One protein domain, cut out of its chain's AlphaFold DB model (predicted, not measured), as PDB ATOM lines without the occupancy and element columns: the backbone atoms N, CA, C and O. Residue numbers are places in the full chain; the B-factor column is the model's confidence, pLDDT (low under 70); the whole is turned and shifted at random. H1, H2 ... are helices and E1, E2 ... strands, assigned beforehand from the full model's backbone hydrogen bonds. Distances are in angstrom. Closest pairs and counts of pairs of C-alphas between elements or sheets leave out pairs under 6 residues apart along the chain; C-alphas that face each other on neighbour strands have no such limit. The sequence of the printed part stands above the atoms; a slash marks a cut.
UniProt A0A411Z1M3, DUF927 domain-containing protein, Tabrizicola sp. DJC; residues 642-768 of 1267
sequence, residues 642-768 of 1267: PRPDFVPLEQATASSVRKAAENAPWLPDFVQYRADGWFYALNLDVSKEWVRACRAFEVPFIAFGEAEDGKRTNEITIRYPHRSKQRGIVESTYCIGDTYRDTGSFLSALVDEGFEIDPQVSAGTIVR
ATOM      1  N   PRO A 642      15.196  35.664  67.456       65.38
ATOM      2  CA  PRO A 642      14.793  36.204  68.754       65.38
ATOM      3  C   PRO A 642      14.268  35.096  69.676       65.38
ATOM      4  O   PRO A 642      13.484  34.243  69.253       65.38
ATOM      5  N   ARG A 643      14.694  35.118  70.945       68.12
ATOM      6  CA  ARG A 643      14.299  34.116  71.945       68.12
ATOM      7  C   ARG A 643      12.823  34.291  72.344       68.12
ATOM      8  O   ARG A 643      12.364  35.431  72.411       68.12
ATOM      9  N   PRO A 644      12.076  33.204  72.612       67.88
ATOM     10  CA  PRO A 644      10.698  33.306  73.089       67.88
ATOM     11  C   PRO A 644      10.631  33.942  74.486       67.88
ATOM     12  O   PRO A 644      11.386  33.543  75.372       67.88
ATOM     13  N   ASP A 645       9.702  34.878  74.697       68.44
ATOM     14  CA  ASP A 645       9.385  35.391  76.035       68.44
ATOM     15  C   ASP A 645       8.771  34.286  76.906       68.44
ATOM     16  O   ASP A 645       7.990  33.458  76.430       68.44
ATOM     17  N   PHE A 646       9.083  34.295  78.203       73.94
ATOM     18  CA  PHE A 646       8.495  33.350  79.144       73.94
ATOM     19  C   PHE A 646       6.992  33.593  79.334       73.94
ATOM     20  O   PHE A 646       6.567  34.698  79.670       73.94
ATOM     21  N   VAL A 647       6.205  32.520  79.235       77.19
ATOM     22  CA  VAL A 647       4.768  32.522  79.534       77.19
ATOM     23  C   VAL A 647       4.508  31.718  80.821       77.19
ATOM     24  O   VAL A 647       4.898  30.545  80.873       77.19
ATOM     25  N   PRO A 648       3.855  32.281  81.859       71.88
ATOM     26  CA  PRO A 648       3.443  31.529  83.050       71.88
ATOM     27  C   PRO A 648       2.550  30.330  82.704       71.88
ATOM     28  O   PRO A 648       1.772  30.400  81.752       71.88
ATOM     29  N   LEU A 649       2.622  29.239  83.478       74.94
ATOM     30  CA  LEU A 649       1.892  27.995  83.180       74.94
ATOM     31  C   LEU A 649       0.375  28.215  83.051       74.94
ATOM     32  O   LEU A 649      -0.244  27.680  82.135       74.94
ATOM     33  N   GLU A 650      -0.211  29.051  83.907       68.38
ATOM     34  CA  GLU A 650      -1.647  29.379  83.879       68.38
ATOM     35  C   GLU A 650      -2.083  30.107  82.595       68.38
ATOM     36  O   GLU A 650      -3.255  30.078  82.228       68.38
ATOM     37  N   GLN A 651      -1.140  30.757  81.908       78.12
ATOM     38  CA  GLN A 651      -1.358  31.511  80.671       78.12
ATOM     39  C   GLN A 651      -0.879  30.737  79.430       78.12
ATOM     40  O   GLN A 651      -1.066  31.189  78.296       78.12
ATOM     41  N   ALA A 652      -0.255  29.568  79.618       83.94
ATOM     42  CA  ALA A 652       0.308  28.774  78.538       83.94
ATOM     43  C   ALA A 652      -0.792  28.106  77.698       83.94
ATOM     44  O   ALA A 652      -1.719  27.474  78.203       83.94
ATOM     45  N   THR A 653      -0.658  28.191  76.374       87.56
ATOM     46  CA  THR A 653      -1.564  27.557  75.409       87.56
ATOM     47  C   THR A 653      -0.785  26.668  74.445       87.56
ATOM     48  O   THR A 653       0.420  26.830  74.255       87.56
ATOM     49  N   ALA A 654      -1.464  25.754  73.745       85.81
ATOM     50  CA  ALA A 654      -0.796  24.936  72.727       85.81
ATOM     51  C   ALA A 654      -0.163  25.796  71.614       85.81
ATOM     52  O   ALA A 654       0.843  25.403  71.028       85.81
ATOM     53  N   SER A 655      -0.730  26.976  71.338       85.25
ATOM     54  CA  SER A 655      -0.176  27.921  70.366       85.25
ATOM     55  C   SER A 655       1.096  28.602  70.870       85.25
ATOM     56  O   SER A 655       2.031  28.759  70.087       85.25
ATOM     57  N   SER A 656       1.144  29.012  72.143       87.06
ATOM     58  CA  SER A 656       2.343  29.641  72.712       87.06
ATOM     59  C   SER A 656       3.500  28.646  72.785       87.06
ATOM     60  O   SER A 656       4.595  28.969  72.336       87.06
ATOM     61  N   VAL A 657       3.230  27.408  73.217       87.69
ATOM     62  CA  VAL A 657       4.234  26.332  73.276       87.69
ATOM     63  C   VAL A 657       4.795  26.013  71.886       87.69
ATOM     64  O   VAL A 657       6.007  25.923  71.714       87.69
ATOM     65  N   ARG A 658       3.939  25.893  70.860       86.62
ATOM     66  CA  ARG A 658       4.386  25.639  69.476       86.62
ATOM     67  C   ARG A 658       5.263  26.763  68.930       86.62
ATOM     68  O   ARG A 658       6.277  26.479  68.307       86.62
ATOM     69  N   LYS A 659       4.889  28.022  69.180       85.00
ATOM     70  CA  LYS A 659       5.669  29.187  68.744       85.00
ATOM     71  C   LYS A 659       7.030  29.246  69.443       85.00
ATOM     72  O   LYS A 659       8.018  29.610  68.810       85.00
ATOM     73  N   ALA A 660       7.089  28.882  70.723       85.44
ATOM     74  CA  ALA A 660       8.345  28.795  71.460       85.44
ATOM     75  C   ALA A 660       9.237  27.659  70.932       85.44
ATOM     76  O   ALA A 660      10.420  27.879  70.690       85.44
ATOM     77  N   ALA A 661       8.660  26.481  70.669       87.75
ATOM     78  CA  ALA A 661       9.379  25.347  70.094       87.75
ATOM     79  C   ALA A 661       9.922  25.649  68.683       87.75
ATOM     80  O   ALA A 661      11.076  25.361  68.393       87.75
ATOM     81  N   GLU A 662       9.134  26.285  67.810       84.38
ATOM     82  CA  GLU A 662       9.563  26.650  66.449       84.38
ATOM     83  C   GLU A 662      10.801  27.565  66.436       84.38
ATOM     84  O   GLU A 662      11.644  27.450  65.548       84.38
ATOM     85  N   ASN A 663      10.930  28.443  67.434       79.38
ATOM     86  CA  ASN A 663      12.020  29.414  67.548       79.38
ATOM     87  C   ASN A 663      13.123  28.973  68.529       79.38
ATOM     88  O   ASN A 663      13.861  29.815  69.034       79.38
ATOM     89  N   ALA A 664      13.238  27.673  68.824       83.38
ATOM     90  CA  ALA A 664      14.232  27.139  69.752       83.38
ATOM     91  C   ALA A 664      15.672  27.285  69.201       83.38
ATOM     92  O   ALA A 664      16.032  26.592  68.243       83.38
ATOM     93  N   PRO A 665      16.536  28.129  69.804       76.56
ATOM     94  CA  PRO A 665      17.894  28.361  69.302       76.56
ATOM     95  C   PRO A 665      18.852  27.189  69.581       76.56
ATOM     96  O   PRO A 665      19.889  27.077  68.934       76.56
ATOM     97  N   TRP A 666      18.499  26.319  70.530       82.56
ATOM     98  CA  TRP A 666      19.302  25.194  71.020       82.56
ATOM     99  C   TRP A 666      19.183  23.919  70.174       82.56
ATOM    100  O   TRP A 666      19.892  22.943  70.406       82.56
ATOM    101  N   LEU A 667      18.281  23.900  69.188       83.31
ATOM    102  CA  LEU A 667      17.961  22.690  68.439       83.31
ATOM    103  C   LEU A 667      19.178  22.146  67.652       83.31
ATOM    104  O   LEU A 667      19.694  22.863  66.785       83.31
ATOM    105  N   PRO A 668      19.585  20.876  67.861       80.75
ATOM    106  CA  PRO A 668      20.701  20.261  67.138       80.75
ATOM    107  C   PRO A 668      20.520  20.198  65.618       80.75
ATOM    108  O   PRO A 668      19.403  20.184  65.103       80.75
ATOM    109  N   ASP A 669      21.622  20.067  64.878       76.06
ATOM    110  CA  ASP A 669      21.600  20.013  63.407       76.06
ATOM    111  C   ASP A 669      20.897  18.761  62.852       76.06
ATOM    112  O   ASP A 669      20.303  18.810  61.775       76.06
ATOM    113  N   PHE A 670      20.889  17.661  63.613       77.88
ATOM    114  CA  PHE A 670      20.192  16.424  63.249       77.88
ATOM    115  C   PHE A 670      18.680  16.458  63.535       77.88
ATOM    116  O   PHE A 670      18.002  15.477  63.230       77.88
ATOM    117  N   VAL A 671      18.151  17.554  64.104       84.88
ATOM    118  CA  VAL A 671      16.728  17.728  64.435       84.88
ATOM    119  C   VAL A 671      16.146  18.962  63.743       84.88
ATOM    120  O   VAL A 671      16.790  19.998  63.588       84.88
ATOM    121  N   GLN A 672      14.890  18.855  63.320       85.38
ATOM    122  CA  GLN A 672      14.126  19.918  62.683       85.38
ATOM    123  C   GLN A 672      12.699  19.971  63.250       85.38
ATOM    124  O   GLN A 672      12.060  18.939  63.444       85.38
ATOM    125  N   TYR A 673      12.151  21.175  63.419       84.50
ATOM    126  CA  TYR A 673      10.717  21.371  63.644       84.50
ATOM    127  C   TYR A 673       9.910  21.182  62.344       84.50
ATOM    128  O   TYR A 673      10.215  21.810  61.322       84.50
ATOM    129  N   ARG A 674       8.864  20.342  62.364       85.19
ATOM    130  CA  ARG A 674       7.857  20.248  61.285       85.19
ATOM    131  C   ARG A 674       6.469  20.012  61.864       85.19
ATOM    132  O   ARG A 674       6.288  19.095  62.652       85.19
ATOM    133  N   ALA A 675       5.490  20.794  61.408       71.50
ATOM    134  CA  ALA A 675       4.059  20.530  61.584       71.50
ATOM    135  C   ALA A 675       3.625  20.088  63.001       71.50
ATOM    136  O   ALA A 675       2.746  19.249  63.089       71.50
ATOM    137  N   ASP A 676       4.194  20.686  64.062       70.88
ATOM    138  CA  ASP A 676       3.968  20.404  65.500       70.88
ATOM    139  C   ASP A 676       4.766  19.268  66.178       70.88
ATOM    140  O   ASP A 676       4.550  18.965  67.358       70.88
ATOM    141  N   GLY A 677       5.766  18.717  65.489       85.88
ATOM    142  CA  GLY A 677       6.696  17.726  66.028       85.88
ATOM    143  C   GLY A 677       8.166  18.062  65.789       85.88
ATOM    144  O   GLY A 677       8.522  18.852  64.910       85.88
ATOM    145  N   TRP A 678       9.024  17.402  66.559       90.31
ATOM    146  CA  TRP A 678      10.453  17.304  66.295       90.31
ATOM    147  C   TRP A 678      10.716  16.112  65.373       90.31
ATOM    148  O   TRP A 678      10.212  15.017  65.621       90.31
ATOM    149  N   PHE A 679      11.488  16.313  64.308       89.38
ATOM    150  CA  PHE A 679      11.866  15.300  63.317       89.38
ATOM    151  C   PHE A 679      13.383  15.151  63.284       89.38
ATOM    152  O   PHE A 679      14.079  16.154  63.407       89.38
ATOM    153  N   TYR A 680      13.893  13.939  63.072       85.06
ATOM    154  CA  TYR A 680      15.327  13.651  63.006       85.06
ATOM    155  C   TYR A 680      15.729  12.994  61.678       85.06
ATOM    156  O   TYR A 680      14.884  12.437  60.970       85.06
ATOM    157  N   ALA A 681      17.018  13.069  61.335       77.81
ATOM    158  CA  ALA A 681      17.586  12.422  60.151       77.81
ATOM    159  C   ALA A 681      18.084  10.994  60.467       77.81
ATOM    160  O   ALA A 681      18.896  10.814  61.373       77.81
ATOM    161  N   LEU A 682      17.632   9.988  59.703       58.47
ATOM    162  CA  LEU A 682      17.940   8.560  59.926       58.47
ATOM    163  C   LEU A 682      19.391   8.161  59.601       58.47
ATOM    164  O   LEU A 682      19.866   7.142  60.093       58.47
ATOM    165  N   ASN A 683      20.086   8.942  58.769       57.56
ATOM    166  CA  ASN A 683      21.487   8.726  58.405       57.56
ATOM    167  C   ASN A 683      22.084  10.021  57.837       57.56
ATOM    168  O   ASN A 683      21.821  10.362  56.682       57.56
ATOM    169  N   LEU A 684      22.898  10.739  58.621       51.00
ATOM    170  CA  LEU A 684      23.513  12.007  58.192       51.00
ATOM    171  C   LEU A 684      24.361  11.848  56.910       51.00
ATOM    172  O   LEU A 684      24.421  12.774  56.100       51.00
ATOM    173  N   ASP A 685      24.910  10.652  56.670       40.75
ATOM    174  CA  ASP A 685      25.833  10.382  55.563       40.75
ATOM    175  C   ASP A 685      25.188   9.748  54.310       40.75
ATOM    176  O   ASP A 685      25.798   9.756  53.232       40.75
ATOM    177  N   VAL A 686      23.954   9.214  54.389       43.66
ATOM    178  CA  VAL A 686      23.426   8.298  53.345       43.66
ATOM    179  C   VAL A 686      22.011   8.616  52.828       43.66
ATOM    180  O   VAL A 686      21.812   8.530  51.616       43.66
ATOM    181  N   SER A 687      21.033   9.028  53.650       43.94
ATOM    182  CA  SER A 687      19.664   9.320  53.167       43.94
ATOM    183  C   SER A 687      19.015  10.527  53.863       43.94
ATOM    184  O   SER A 687      19.128  10.720  55.068       43.94
ATOM    185  N   LYS A 688      18.309  11.366  53.086       54.09
ATOM    186  CA  LYS A 688      17.605  12.580  53.560       54.09
ATOM    187  C   LYS A 688      16.165  12.307  54.023       54.09
ATOM    188  O   LYS A 688      15.304  13.183  53.900       54.09
ATOM    189  N   GLU A 689      15.869  11.108  54.513       68.38
ATOM    190  CA  GLU A 689      14.541  10.816  55.057       68.38
ATOM    191  C   GLU A 689      14.439  11.332  56.496       68.38
ATOM    192  O   GLU A 689      15.239  10.988  57.366       68.38
ATOM    193  N   TRP A 690      13.465  12.217  56.716       80.81
ATOM    194  CA  TRP A 690      13.174  12.814  58.016       80.81
ATOM    195  C   TRP A 690      12.024  12.064  58.663       80.81
ATOM    196  O   TRP A 690      10.911  12.073  58.132       80.81
ATOM    197  N   VAL A 691      12.280  11.474  59.824       84.38
ATOM    198  CA  VAL A 691      11.283  10.717  60.585       84.38
ATOM    199  C   VAL A 691      10.925  11.480  61.849       84.38
ATOM    200  O   VAL A 691      11.740  12.213  62.411       84.38
ATOM    201  N   ARG A 692       9.660  11.386  62.260       89.25
ATOM    202  CA  ARG A 692       9.172  12.058  63.463       89.25
ATOM    203  C   ARG A 692       9.836  11.424  64.685       89.25
ATOM    204  O   ARG A 692       9.874  10.210  64.804       89.25
ATOM    205  N   ALA A 693      10.378  12.252  65.570       89.62
ATOM    206  CA  ALA A 693      11.004  11.818  66.815       89.62
ATOM    207  C   ALA A 693       9.994  11.879  67.966       89.62
ATOM    208  O   ALA A 693       9.685  10.884  68.609       89.62
ATOM    209  N   CYS A 694       9.455  13.065  68.227       91.31
ATOM    210  CA  CYS A 694       8.508  13.293  69.314       91.31
ATOM    211  C   CYS A 694       7.661  14.537  69.034       91.31
ATOM    212  O   CYS A 694       7.869  15.262  68.055       91.31
ATOM    213  N   ARG A 695       6.679  14.787  69.895       90.88
ATOM    214  CA  ARG A 695       5.919  16.041  69.888       90.88
ATOM    215  C   ARG A 695       6.822  17.233  70.227       90.88
ATOM    216  O   ARG A 695       7.743  17.114  71.028       90.88
ATOM    217  N   ALA A 696       6.526  18.394  69.642       89.31
ATOM    218  CA  ALA A 696       7.230  19.626  69.971       89.31
ATOM    219  C   ALA A 696       6.983  20.054  71.429       89.31
ATOM    220  O   ALA A 696       5.861  19.955  71.937       89.31
ATOM    221  N   PHE A 697       8.025  20.566  72.079       92.25
ATOM    222  CA  PHE A 697       7.979  21.054  73.454       92.25
ATOM    223  C   PHE A 697       8.758  22.364  73.594       92.25
ATOM    224  O   PHE A 697       9.727  22.609  72.875       92.25
ATOM    225  N   GLU A 698       8.300  23.203  74.519       90.50
ATOM    226  CA  GLU A 698       8.995  24.395  75.004       90.50
ATOM    227  C   GLU A 698       9.888  24.010  76.189       90.50
ATOM    228  O   GLU A 698       9.625  23.019  76.871       90.50
ATOM    229  N   VAL A 699      10.916  24.814  76.455       89.00
ATOM    230  CA  VAL A 699      11.782  24.690  77.632       89.00
ATOM    231  C   VAL A 699      11.588  25.947  78.486       89.00
ATOM    232  O   VAL A 699      12.268  26.952  78.247       89.00
ATOM    233  N   PRO A 700      10.619  25.959  79.426       81.38
ATOM    234  CA  PRO A 700      10.289  27.167  80.172       81.38
ATOM    235  C   PRO A 700      11.436  27.659  81.048       81.38
ATOM    236  O   PRO A 700      11.610  28.871  81.159       81.38
ATOM    237  N   PHE A 701      12.194  26.742  81.656       81.50
ATOM    238  CA  PHE A 701      13.344  27.052  82.500       81.50
ATOM    239  C   PHE A 701      14.288  25.856  82.657       81.50
ATOM    240  O   PHE A 701      13.869  24.696  82.602       81.50
ATOM    241  N   ILE A 702      15.559  26.174  82.894       84.69
ATOM    242  CA  ILE A 702      16.526  25.292  83.540       84.69
ATOM    243  C   ILE A 702      16.594  25.671  85.016       84.69
ATOM    244  O   ILE A 702      16.656  26.847  85.376       84.69
ATOM    245  N   ALA A 703      16.526  24.672  85.879       78.56
ATOM    246  CA  ALA A 703      16.583  24.860  87.309       78.56
ATOM    247  C   ALA A 703      17.930  24.381  87.835       78.56
ATOM    248  O   ALA A 703      18.329  23.233  87.621       78.56
ATOM    249  N   PHE A 704      18.604  25.264  88.561       72.56
ATOM    250  CA  PHE A 704      19.759  24.895  89.357       72.56
ATOM    251  C   PHE A 704      19.362  24.879  90.828       72.56
ATOM    252  O   PHE A 704      18.491  25.618  91.285       72.56
ATOM    253  N   GLY A 705      19.987  23.999  91.587       62.12
ATOM    254  CA  GLY A 705      19.759  23.919  93.017       62.12
ATOM    255  C   GLY A 705      20.889  23.165  93.680       62.12
ATOM    256  O   GLY A 705      21.552  22.338  93.053       62.12
ATOM    257  N   GLU A 706      21.119  23.457  94.949       54.28
ATOM    258  CA  GLU A 706      21.806  22.521  95.825       54.28
ATOM    259  C   GLU A 706      20.724  21.618  96.409       54.28
ATOM    260  O   GLU A 706      19.839  22.068  97.141       54.28
ATOM    261  N   ALA A 707      20.746  20.335  96.052       51.69
ATOM    262  CA  ALA A 707      20.004  19.349  96.814       51.69
ATOM    263  C   ALA A 707      20.466  19.414  98.280       51.69
ATOM    264  O   ALA A 707      21.603  19.782  98.567       51.69
ATOM    265  N   GLU A 708      19.606  19.033  99.227       45.53
ATOM    266  CA  GLU A 708      19.952  19.064 100.661       45.53
ATOM    267  C   GLU A 708      21.189  18.214 101.023       45.53
ATOM    268  O   GLU A 708      21.722  18.345 102.120       45.53
ATOM    269  N   ASP A 709      21.656  17.345 100.119       45.84
ATOM    270  CA  ASP A 709      22.903  16.584 100.241       45.84
ATOM    271  C   ASP A 709      24.135  17.297  99.637       45.84
ATOM    272  O   ASP A 709      25.185  16.675  99.480       45.84
ATOM    273  N   GLY A 710      24.017  18.583  99.289       46.72
ATOM    274  CA  GLY A 710      25.079  19.409  98.710       46.72
ATOM    275  C   GLY A 710      25.364  19.130  97.232       46.72
ATOM    276  O   GLY A 710      26.299  19.700  96.666       46.72
ATOM    277  N   LYS A 711      24.590  18.256  96.574       51.03
ATOM    278  CA  LYS A 711      24.757  17.992  95.140       51.03
ATOM    279  C   LYS A 711      24.097  19.085  94.321       51.03
ATOM    280  O   LYS A 711      22.923  19.392  94.505       51.03
ATOM    281  N   ARG A 712      24.834  19.611  93.346       57.97
ATOM    282  CA  ARG A 712      24.262  20.491  92.327       57.97
ATOM    283  C   ARG A 712      23.310  19.685  91.450       57.97
ATOM    284  O   ARG A 712      23.720  18.706  90.828       57.97
ATOM    285  N   THR A 713      22.051  20.089  91.403       65.12
ATOM    286  CA  THR A 713      21.044  19.537  90.496       65.12
ATOM    287  C   THR A 713      20.947  20.419  89.262       65.12
ATOM    288  O   THR A 713      20.891  21.640  89.386       65.12
ATOM    289  N   ASN A 714      20.922  19.795  88.083       72.38
ATOM    290  CA  ASN A 714      20.628  20.451  86.812       72.38
ATOM    291  C   ASN A 714      19.338  19.827  86.268       72.38
ATOM    292  O   ASN A 714      19.364  18.776  85.615       72.38
ATOM    293  N   GLU A 715      18.211  20.413  86.668       83.31
ATOM    294  CA  GLU A 715      16.884  19.964  86.263       83.31
ATOM    295  C   GLU A 715      16.376  20.806  85.095       83.31
ATOM    296  O   GLU A 715      16.503  22.026  85.071       83.31
ATOM    297  N   ILE A 716      15.785  20.141  84.114       86.62
ATOM    298  CA  ILE A 716      15.221  20.760  82.926       86.62
ATOM    299  C   ILE A 716      13.725  20.524  82.971       86.62
ATOM    300  O   ILE A 716      13.268  19.382  83.066       86.62
ATOM    301  N   THR A 717      12.956  21.601  82.856       86.81
ATOM    302  CA  THR A 717      11.515  21.491  82.665       86.81
ATOM    303  C   THR A 717      11.194  21.651  81.194       86.81
ATOM    304  O   THR A 717      11.607  22.612  80.545       86.81
ATOM    305  N   ILE A 718      10.434  20.698  80.667       90.44
ATOM    306  CA  ILE A 718       9.841  20.769  79.339       90.44
ATOM    307  C   ILE A 718       8.336  20.919  79.470       90.44
ATOM    308  O   ILE A 718       7.703  20.337  80.351       90.44
ATOM    309  N   ARG A 719       7.757  21.708  78.575       90.44
ATOM    310  CA  ARG A 719       6.328  21.994  78.557       90.44
ATOM    311  C   ARG A 719       5.740  21.627  77.213       90.44
ATOM    312  O   ARG A 719       6.235  22.041  76.166       90.44
ATOM    313  N   TYR A 720       4.657  20.864  77.243       91.81
ATOM    314  CA  TYR A 720       4.018  20.359  76.036       91.81
ATOM    315  C   TYR A 720       2.506  20.176  76.225       91.81
ATOM    316  O   TYR A 720       2.017  20.005  77.344       91.81
ATOM    317  N   PRO A 721       1.718  20.191  75.136       89.38
ATOM    318  CA  PRO A 721       0.326  19.771  75.194       89.38
ATOM    319  C   PRO A 721       0.264  18.270  75.470       89.38
ATOM    320  O   PRO A 721       0.798  17.478  74.687       89.38
ATOM    321  N   HIS A 722      -0.417  17.876  76.542       88.00
ATOM    322  CA  HIS A 722      -0.580  16.477  76.925       88.00
ATOM    323  C   HIS A 722      -1.271  15.668  75.810       88.00
ATOM    324  O   HIS A 722      -2.097  16.195  75.054       88.00
ATOM    325  N   ARG A 723      -0.980  14.361  75.704       82.81
ATOM    326  CA  ARG A 723      -1.621  13.488  74.697       82.81
ATOM    327  C   ARG A 723      -3.157  13.488  74.776       82.81
ATOM    328  O   ARG A 723      -3.835  13.452  73.753       82.81
ATOM    329  N   SER A 724      -3.709  13.578  75.990       81.25
ATOM    330  CA  SER A 724      -5.139  13.815  76.251       81.25
ATOM    331  C   SER A 724      -5.458  15.307  76.312       81.25
ATOM    332  O   SER A 724      -4.925  16.021  77.162       81.25
ATOM    333  N   LYS A 725      -6.423  15.741  75.492       79.25
ATOM    334  CA  LYS A 725      -6.905  17.131  75.427       79.25
ATOM    335  C   LYS A 725      -7.536  17.634  76.734       79.25
ATOM    336  O   LYS A 725      -7.582  18.837  76.941       79.25
ATOM    337  N   GLN A 726      -7.998  16.739  77.615       77.88
ATOM    338  CA  GLN A 726      -8.630  17.110  78.893       77.88
ATOM    339  C   GLN A 726      -7.633  17.627  79.939       77.88
ATOM    340  O   GLN A 726      -8.023  18.351  80.847       77.88
ATOM    341  N   ARG A 727      -6.357  17.237  79.828       74.88
ATOM    342  CA  ARG A 727      -5.287  17.636  80.757       74.88
ATOM    343  C   ARG A 727      -4.629  18.967  80.374       74.88
ATOM    344  O   ARG A 727      -3.960  19.551  81.210       74.88
ATOM    345  N   GLY A 728      -4.832  19.451  79.147       85.44
ATOM    346  CA  GLY A 728      -4.272  20.722  78.686       85.44
ATOM    347  C   GLY A 728      -2.747  20.689  78.522       85.44
ATOM    348  O   GLY A 728      -2.207  19.787  77.878       85.44
ATOM    349  N   ILE A 729      -2.075  21.712  79.052       86.69
ATOM    350  CA  ILE A 729      -0.614  21.852  79.040       86.69
ATOM    351  C   ILE A 729      -0.028  21.183  80.282       86.69
ATOM    352  O   ILE A 729      -0.541  21.367  81.383       86.69
ATOM    353  N   VAL A 730       1.037  20.407  80.095       84.25
ATOM    354  CA  VAL A 730       1.754  19.707  81.165       84.25
ATOM    355  C   VAL A 730       3.211  20.147  81.165       84.25
ATOM    356  O   VAL A 730       3.789  20.411  80.109       84.25
ATOM    357  N   GLU A 731       3.774  20.245  82.366       85.75
ATOM    358  CA  GLU A 731       5.198  20.439  82.606       85.75
ATOM    359  C   GLU A 731       5.782  19.167  83.204       85.75
ATOM    360  O   GLU A 731       5.305  18.693  84.236       85.75
ATOM    361  N   SER A 732       6.833  18.666  82.570       84.81
ATOM    362  CA  SER A 732       7.622  17.539  83.051       84.81
ATOM    363  C   SER A 732       9.015  18.023  83.369       84.81
ATOM    364  O   SER A 732       9.627  18.730  82.568       84.81
ATOM    365  N   THR A 733       9.508  17.662  84.547       81.31
ATOM    366  CA  THR A 733      10.839  18.060  85.010       81.31
ATOM    367  C   THR A 733      11.707  16.826  85.122       81.31
ATOM    368  O   THR A 733      11.283  15.828  85.704       81.31
ATOM    369  N   TYR A 734      12.910  16.886  84.561       84.12
ATOM    370  CA  TYR A 734      13.861  15.787  84.614       84.12
ATOM    371  C   TYR A 734      15.271  16.269  84.923       84.12
ATOM    372  O   TYR A 734      15.657  17.374  84.555       84.12
ATOM    373  N   CYS A 735      16.063  15.416  85.570       81.31
ATOM    374  CA  CYS A 735      17.483  15.668  85.751       81.31
ATOM    375  C   CYS A 735      18.235  15.266  84.482       81.31
ATOM    376  O   CYS A 735      18.090  14.140  83.998       81.31
ATOM    377  N   ILE A 736      19.094  16.148  83.961       82.06
ATOM    378  CA  ILE A 736      19.904  15.829  82.775       82.06
ATOM    379  C   ILE A 736      20.773  14.577  82.994       82.06
ATOM    380  O   ILE A 736      20.992  13.803  82.065       82.06
ATOM    381  N   GLY A 737      21.206  14.323  84.236       77.62
ATOM    382  CA  GLY A 737      21.980  13.139  84.616       77.62
ATOM    383  C   GLY A 737      21.218  11.818  84.467       77.62
ATOM    384  O   GLY A 737      21.828  10.804  84.136       77.62
ATOM    385  N   ASP A 738      19.892  11.817  84.630       80.38
ATOM    386  CA  ASP A 738      19.080  10.598  84.483       80.38
ATOM    387  C   ASP A 738      19.069  10.112  83.031       80.38
ATOM    388  O   ASP A 738      19.005   8.909  82.775       80.38
ATOM    389  N   THR A 739      19.274  11.032  82.083       81.19
ATOM    390  CA  THR A 739      19.439  10.683  80.672       81.19
ATOM    391  C   THR A 739      20.676   9.813  80.415       81.19
ATOM    392  O   THR A 739      20.735   9.179  79.368       81.19
ATOM    393  N   TYR A 740      21.660   9.761  81.327       79.38
ATOM    394  CA  TYR A 740      22.888   8.952  81.213       79.38
ATOM    395  C   TYR A 740      22.850   7.639  82.004       79.38
ATOM    396  O   TYR A 740      23.644   6.757  81.709       79.38
ATOM    397  N   ARG A 741      21.953   7.496  82.989       76.50
ATOM    398  CA  ARG A 741      21.920   6.324  83.886       76.50
ATOM    399  C   ARG A 741      20.924   5.258  83.457       76.50
ATOM    400  O   ARG A 741      21.272   4.089  83.381       76.50
ATOM    401  N   ASP A 742      19.677   5.657  83.215       75.25
ATOM    402  CA  ASP A 742      18.581   4.728  82.936       75.25
ATOM    403  C   ASP A 742      17.621   5.351  81.921       75.25
ATOM    404  O   ASP A 742      16.571   5.905  82.244       75.25
ATOM    405  N   THR A 743      18.026   5.275  80.652       79.94
ATOM    406  CA  THR A 743      17.279   5.843  79.522       79.94
ATOM    407  C   THR A 743      15.873   5.243  79.397       79.94
ATOM    408  O   THR A 743      14.940   5.944  79.007       79.94
ATOM    409  N   GLY A 744      15.705   3.959  79.725       79.88
ATOM    410  CA  GLY A 744      14.430   3.262  79.588       79.88
ATOM    411  C   GLY A 744      13.394   3.756  80.593       79.88
ATOM    412  O   GLY A 744      12.311   4.191  80.194       79.88
ATOM    413  N   SER A 745      13.728   3.737  81.888       79.19
ATOM    414  CA  SER A 745      12.790   4.184  82.925       79.19
ATOM    415  C   SER A 745      12.533   5.689  82.863       79.19
ATOM    416  O   SER A 745      11.391   6.120  83.034       79.19
ATOM    417  N   PHE A 746      13.554   6.481  82.516       83.94
ATOM    418  CA  PHE A 746      13.438   7.920  82.293       83.94
ATOM    419  C   PHE A 746      12.413   8.261  81.203       83.94
ATOM    420  O   PHE A 746      11.484   9.037  81.438       83.94
ATOM    421  N   LEU A 747      12.553   7.672  80.010       89.44
ATOM    422  CA  LEU A 747      11.622   7.937  78.913       89.44
ATOM    423  C   LEU A 747      10.227   7.383  79.220       89.44
ATOM    424  O   LEU A 747       9.239   8.027  78.869       89.44
ATOM    425  N   SER A 748      10.136   6.240  79.910       85.94
ATOM    426  CA  SER A 748       8.852   5.701  80.373       85.94
ATOM    427  C   SER A 748       8.124   6.693  81.280       85.94
ATOM    428  O   SER A 748       6.938   6.932  81.074       85.94
ATOM    429  N   ALA A 749       8.828   7.336  82.218       84.12
ATOM    430  CA  ALA A 749       8.235   8.329  83.113       84.12
ATOM    431  C   ALA A 749       7.671   9.540  82.349       84.12
ATOM    432  O   ALA A 749       6.543   9.960  82.606       84.12
ATOM    433  N   LEU A 750       8.401  10.061  81.355       87.69
ATOM    434  CA  LEU A 750       7.896  11.146  80.503       87.69
ATOM    435  C   LEU A 750       6.653  10.717  79.707       87.69
ATOM    436  O   LEU A 750       5.693  11.481  79.579       87.69
ATOM    437  N   VAL A 751       6.640   9.488  79.185       89.56
ATOM    438  CA  VAL A 751       5.487   8.936  78.456       89.56
ATOM    439  C   VAL A 751       4.273   8.751  79.373       89.56
ATOM    440  O   VAL A 751       3.151   9.064  78.957       89.56
ATOM    441  N   ASP A 752       4.477   8.323  80.619       85.38
ATOM    442  CA  ASP A 752       3.431   8.208  81.644       85.38
ATOM    443  C   ASP A 752       2.848   9.580  82.026       85.38
ATOM    444  O   ASP A 752       1.639   9.716  82.235       85.38
ATOM    445  N   GLU A 753       3.679  10.627  82.013       83.31
ATOM    446  CA  GLU A 753       3.269  12.035  82.131       83.31
ATOM    447  C   GLU A 753       2.633  12.591  80.840       83.31
ATOM    448  O   GLU A 753       2.227  13.754  80.768       83.31
ATOM    449  N   GLY A 754       2.500  11.757  79.808       85.38
ATOM    450  CA  GLY A 754       1.791  12.050  78.570       85.38
ATOM    451  C   GLY A 754       2.627  12.727  77.489       85.38
ATOM    452  O   GLY A 754       2.030  13.277  76.553       85.38
ATOM    453  N   PHE A 755       3.960  12.688  77.600       90.19
ATOM    454  CA  PHE A 755       4.882  13.050  76.525       90.19
ATOM    455  C   PHE A 755       4.779  12.032  75.385       90.19
ATOM    456  O   PHE A 755       4.767  10.822  75.602       90.19
ATOM    457  N   GLU A 756       4.675  12.507  74.147       90.25
ATOM    458  CA  GLU A 756       4.483  11.631  72.991       90.25
ATOM    459  C   GLU A 756       5.797  11.442  72.228       90.25
ATOM    460  O   GLU A 756       6.300  12.382  71.604       90.25
ATOM    461  N   ILE A 757       6.304  10.211  72.253       91.94
ATOM    462  CA  ILE A 757       7.468   9.743  71.495       91.94
ATOM    463  C   ILE A 757       6.975   8.859  70.341       91.94
ATOM    464  O   ILE A 757       6.045   8.071  70.516       91.94
ATOM    465  N   ASP A 758       7.564   9.014  69.157       88.69
ATOM    466  CA  ASP A 758       7.227   8.198  67.991       88.69
ATOM    467  C   ASP A 758       7.698   6.745  68.186       88.69
ATOM    468  O   ASP A 758       8.833   6.532  68.598       88.69
ATOM    469  N   PRO A 759       6.887   5.714  67.900       83.75
ATOM    470  CA  PRO A 759       7.284   4.325  68.138       83.75
ATOM    471  C   PRO A 759       8.448   3.841  67.258       83.75
ATOM    472  O   PRO A 759       9.037   2.808  67.567       83.75
ATOM    473  N   GLN A 760       8.764   4.533  66.156       81.12
ATOM    474  CA  GLN A 760       9.840   4.134  65.241       81.12
ATOM    475  C   GLN A 760      11.209   4.718  65.611       81.12
ATOM    476  O   GLN A 760      12.222   4.306  65.043       81.12
ATOM    477  N   VAL A 761      11.263   5.673  66.546       83.31
ATOM    478  CA  VAL A 761      12.513   6.324  66.950       83.31
ATOM    479  C   VAL A 761      13.240   5.513  68.022       83.31
ATOM    480  O   VAL A 761      12.636   4.968  68.945       83.31
ATOM    481  N   SER A 762      14.569   5.458  67.941       85.00
ATOM    482  CA  SER A 762      15.370   4.856  69.007       85.00
ATOM    483  C   SER A 762      15.392   5.747  70.253       85.00
ATOM    484  O   SER A 762      15.499   6.974  70.161       85.00
ATOM    485  N   ALA A 763      15.372   5.128  71.435       85.50
ATOM    486  CA  ALA A 763      15.460   5.828  72.718       85.50
ATOM    487  C   ALA A 763      16.683   6.766  72.797       85.50
ATOM    488  O   ALA A 763      16.575   7.905  73.255       85.50
ATOM    489  N   GLY A 764      17.826   6.332  72.252       85.06
ATOM    490  CA  GLY A 764      19.051   7.131  72.195       85.06
ATOM    491  C   GLY A 764      18.905   8.439  71.408       85.06
ATOM    492  O   GLY A 764      19.512   9.443  71.774       85.06
ATOM    493  N   THR A 765      18.065   8.480  70.370       84.81
ATOM    494  CA  THR A 765      17.817   9.709  69.595       84.81
ATOM    495  C   THR A 765      17.042  10.739  70.416       84.81
ATOM    496  O   THR A 765      17.380  11.923  70.404       84.81
ATOM    497  N   ILE A 766      16.036  10.296  71.176       89.75
ATOM    498  CA  ILE A 766      15.254  11.170  72.062       89.75
ATOM    499  C   ILE A 766      16.115  11.686  73.208       89.75
ATOM    500  O   ILE A 766      16.092  12.878  73.506       89.75
ATOM    501  N   VAL A 767      16.937  10.822  73.799       90.56
ATOM    502  CA  VAL A 767      17.892  11.224  74.834       90.56
ATOM    503  C   VAL A 767      18.902  12.244  74.308       90.56
ATOM    504  O   VAL A 767      19.150  13.243  74.977       90.56
ATOM    505  N   ARG A 768      19.436  12.065  73.092       87.12
ATOM    506  CA  ARG A 768      20.311  13.065  72.454       87.12
ATOM    507  C   ARG A 768      19.613  14.413  72.253       87.12
ATOM    508  O   ARG A 768      20.253  15.441  72.450       87.12
TER     509      ARG A 768
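Overview. This is residues 642 to 768 of the 1267 residues of the protein "DUF927 domain-containing protein" of Tabrizicola sp. DJC (UniProt A0A411Z1M3). Two small antiparallel sheets, E1-E2-E3 and E4-E5-E6, spread like the arms of a wide V, joined at its base where E3 runs on into E4 at 67 degrees. H1 sits at that base, and H2, H3 and H4 bridge the opening, with H4 on the first sheet and H3 over E6 of the second. The 127 printed residues include four named helices and six strands, in the order H1 E1 E2 E3 E4 E5 E6 H2 H3 H4; the class is mixed, helices and strands. The whole is compact, with a radius of gyration of the C-alphas of 15.2 A and spans of 48 by 34 by 31 A.

Arrangement. After residues 642 to 653, which hold no named element, comes H1, residues 654 to 662. E1, residues 671 to 674, E2, residues 677 to 683, and E3, residues 687 to 695, form a strongly twisted sheet, a meander, each strand the antiparallel neighbour of the one before. N 672 and O 679 are 2.8 A apart across the hairpin E1 and E2, and N 680 and O 691 are 2.8 A apart across the hairpin E2 and E3. H1 only grazes this sheet, with its residues 658 to 662. E4, residues 698 to 706, E5, residues 712 to 721, and E6, residues 729 to 735, form a second meander. N 703 and O 715 are 2.8 A apart across the hairpin E4 and E5, and N 718 and O 732 are 2.9 A apart across the hairpin E5 and E6. H1 is on this sheet at a height of 8.1 A, over E5 and only just over E4, where 3 of its C-alphas fall; on the local plane it runs slantwise to the strands, at 49 degrees to E5. The closest C-alphas of H1 and E4 are those of Ala 661 and Glu 698, 5.0 A apart. H2, residues 738 to 741, is close to but not clearly touching H3, residues 743 to 752. H3 lies over E6, along the strands at 15 degrees on the local plane. H4, residues 763 to 768, touches H3 about perpendicular, at 87 degrees, the C-alphas of Thr 743 and Ala 763 being closest at 7.0 A. H4 is on the first sheet at a height of 9.1 A. In H1, H3 and H4 every O i to N i+4 pair is within hydrogen-bond range; H2 is too short for one.

Along the chain. H1 begins at C-alpha 654, (-0.796, 24.936, 72.727). E3 measures 22.7 A, E4 24.5 A, E5 29.4 A and H3 14.2 A from first to last C-alpha. H4 ends at C-alpha 768, (20.311, 13.065, 72.454).

Size, cuts and confidence. The C-alphas of Val 686 and Glu 708, the two farthest apart, are 48.6 A apart. The printed part has no cut, and no link is long. The mean pLDDT of the printed part is 79.0; residues 642 to 645, residue 650, residues 682 to 689 and residues 705 to 713 are under 70.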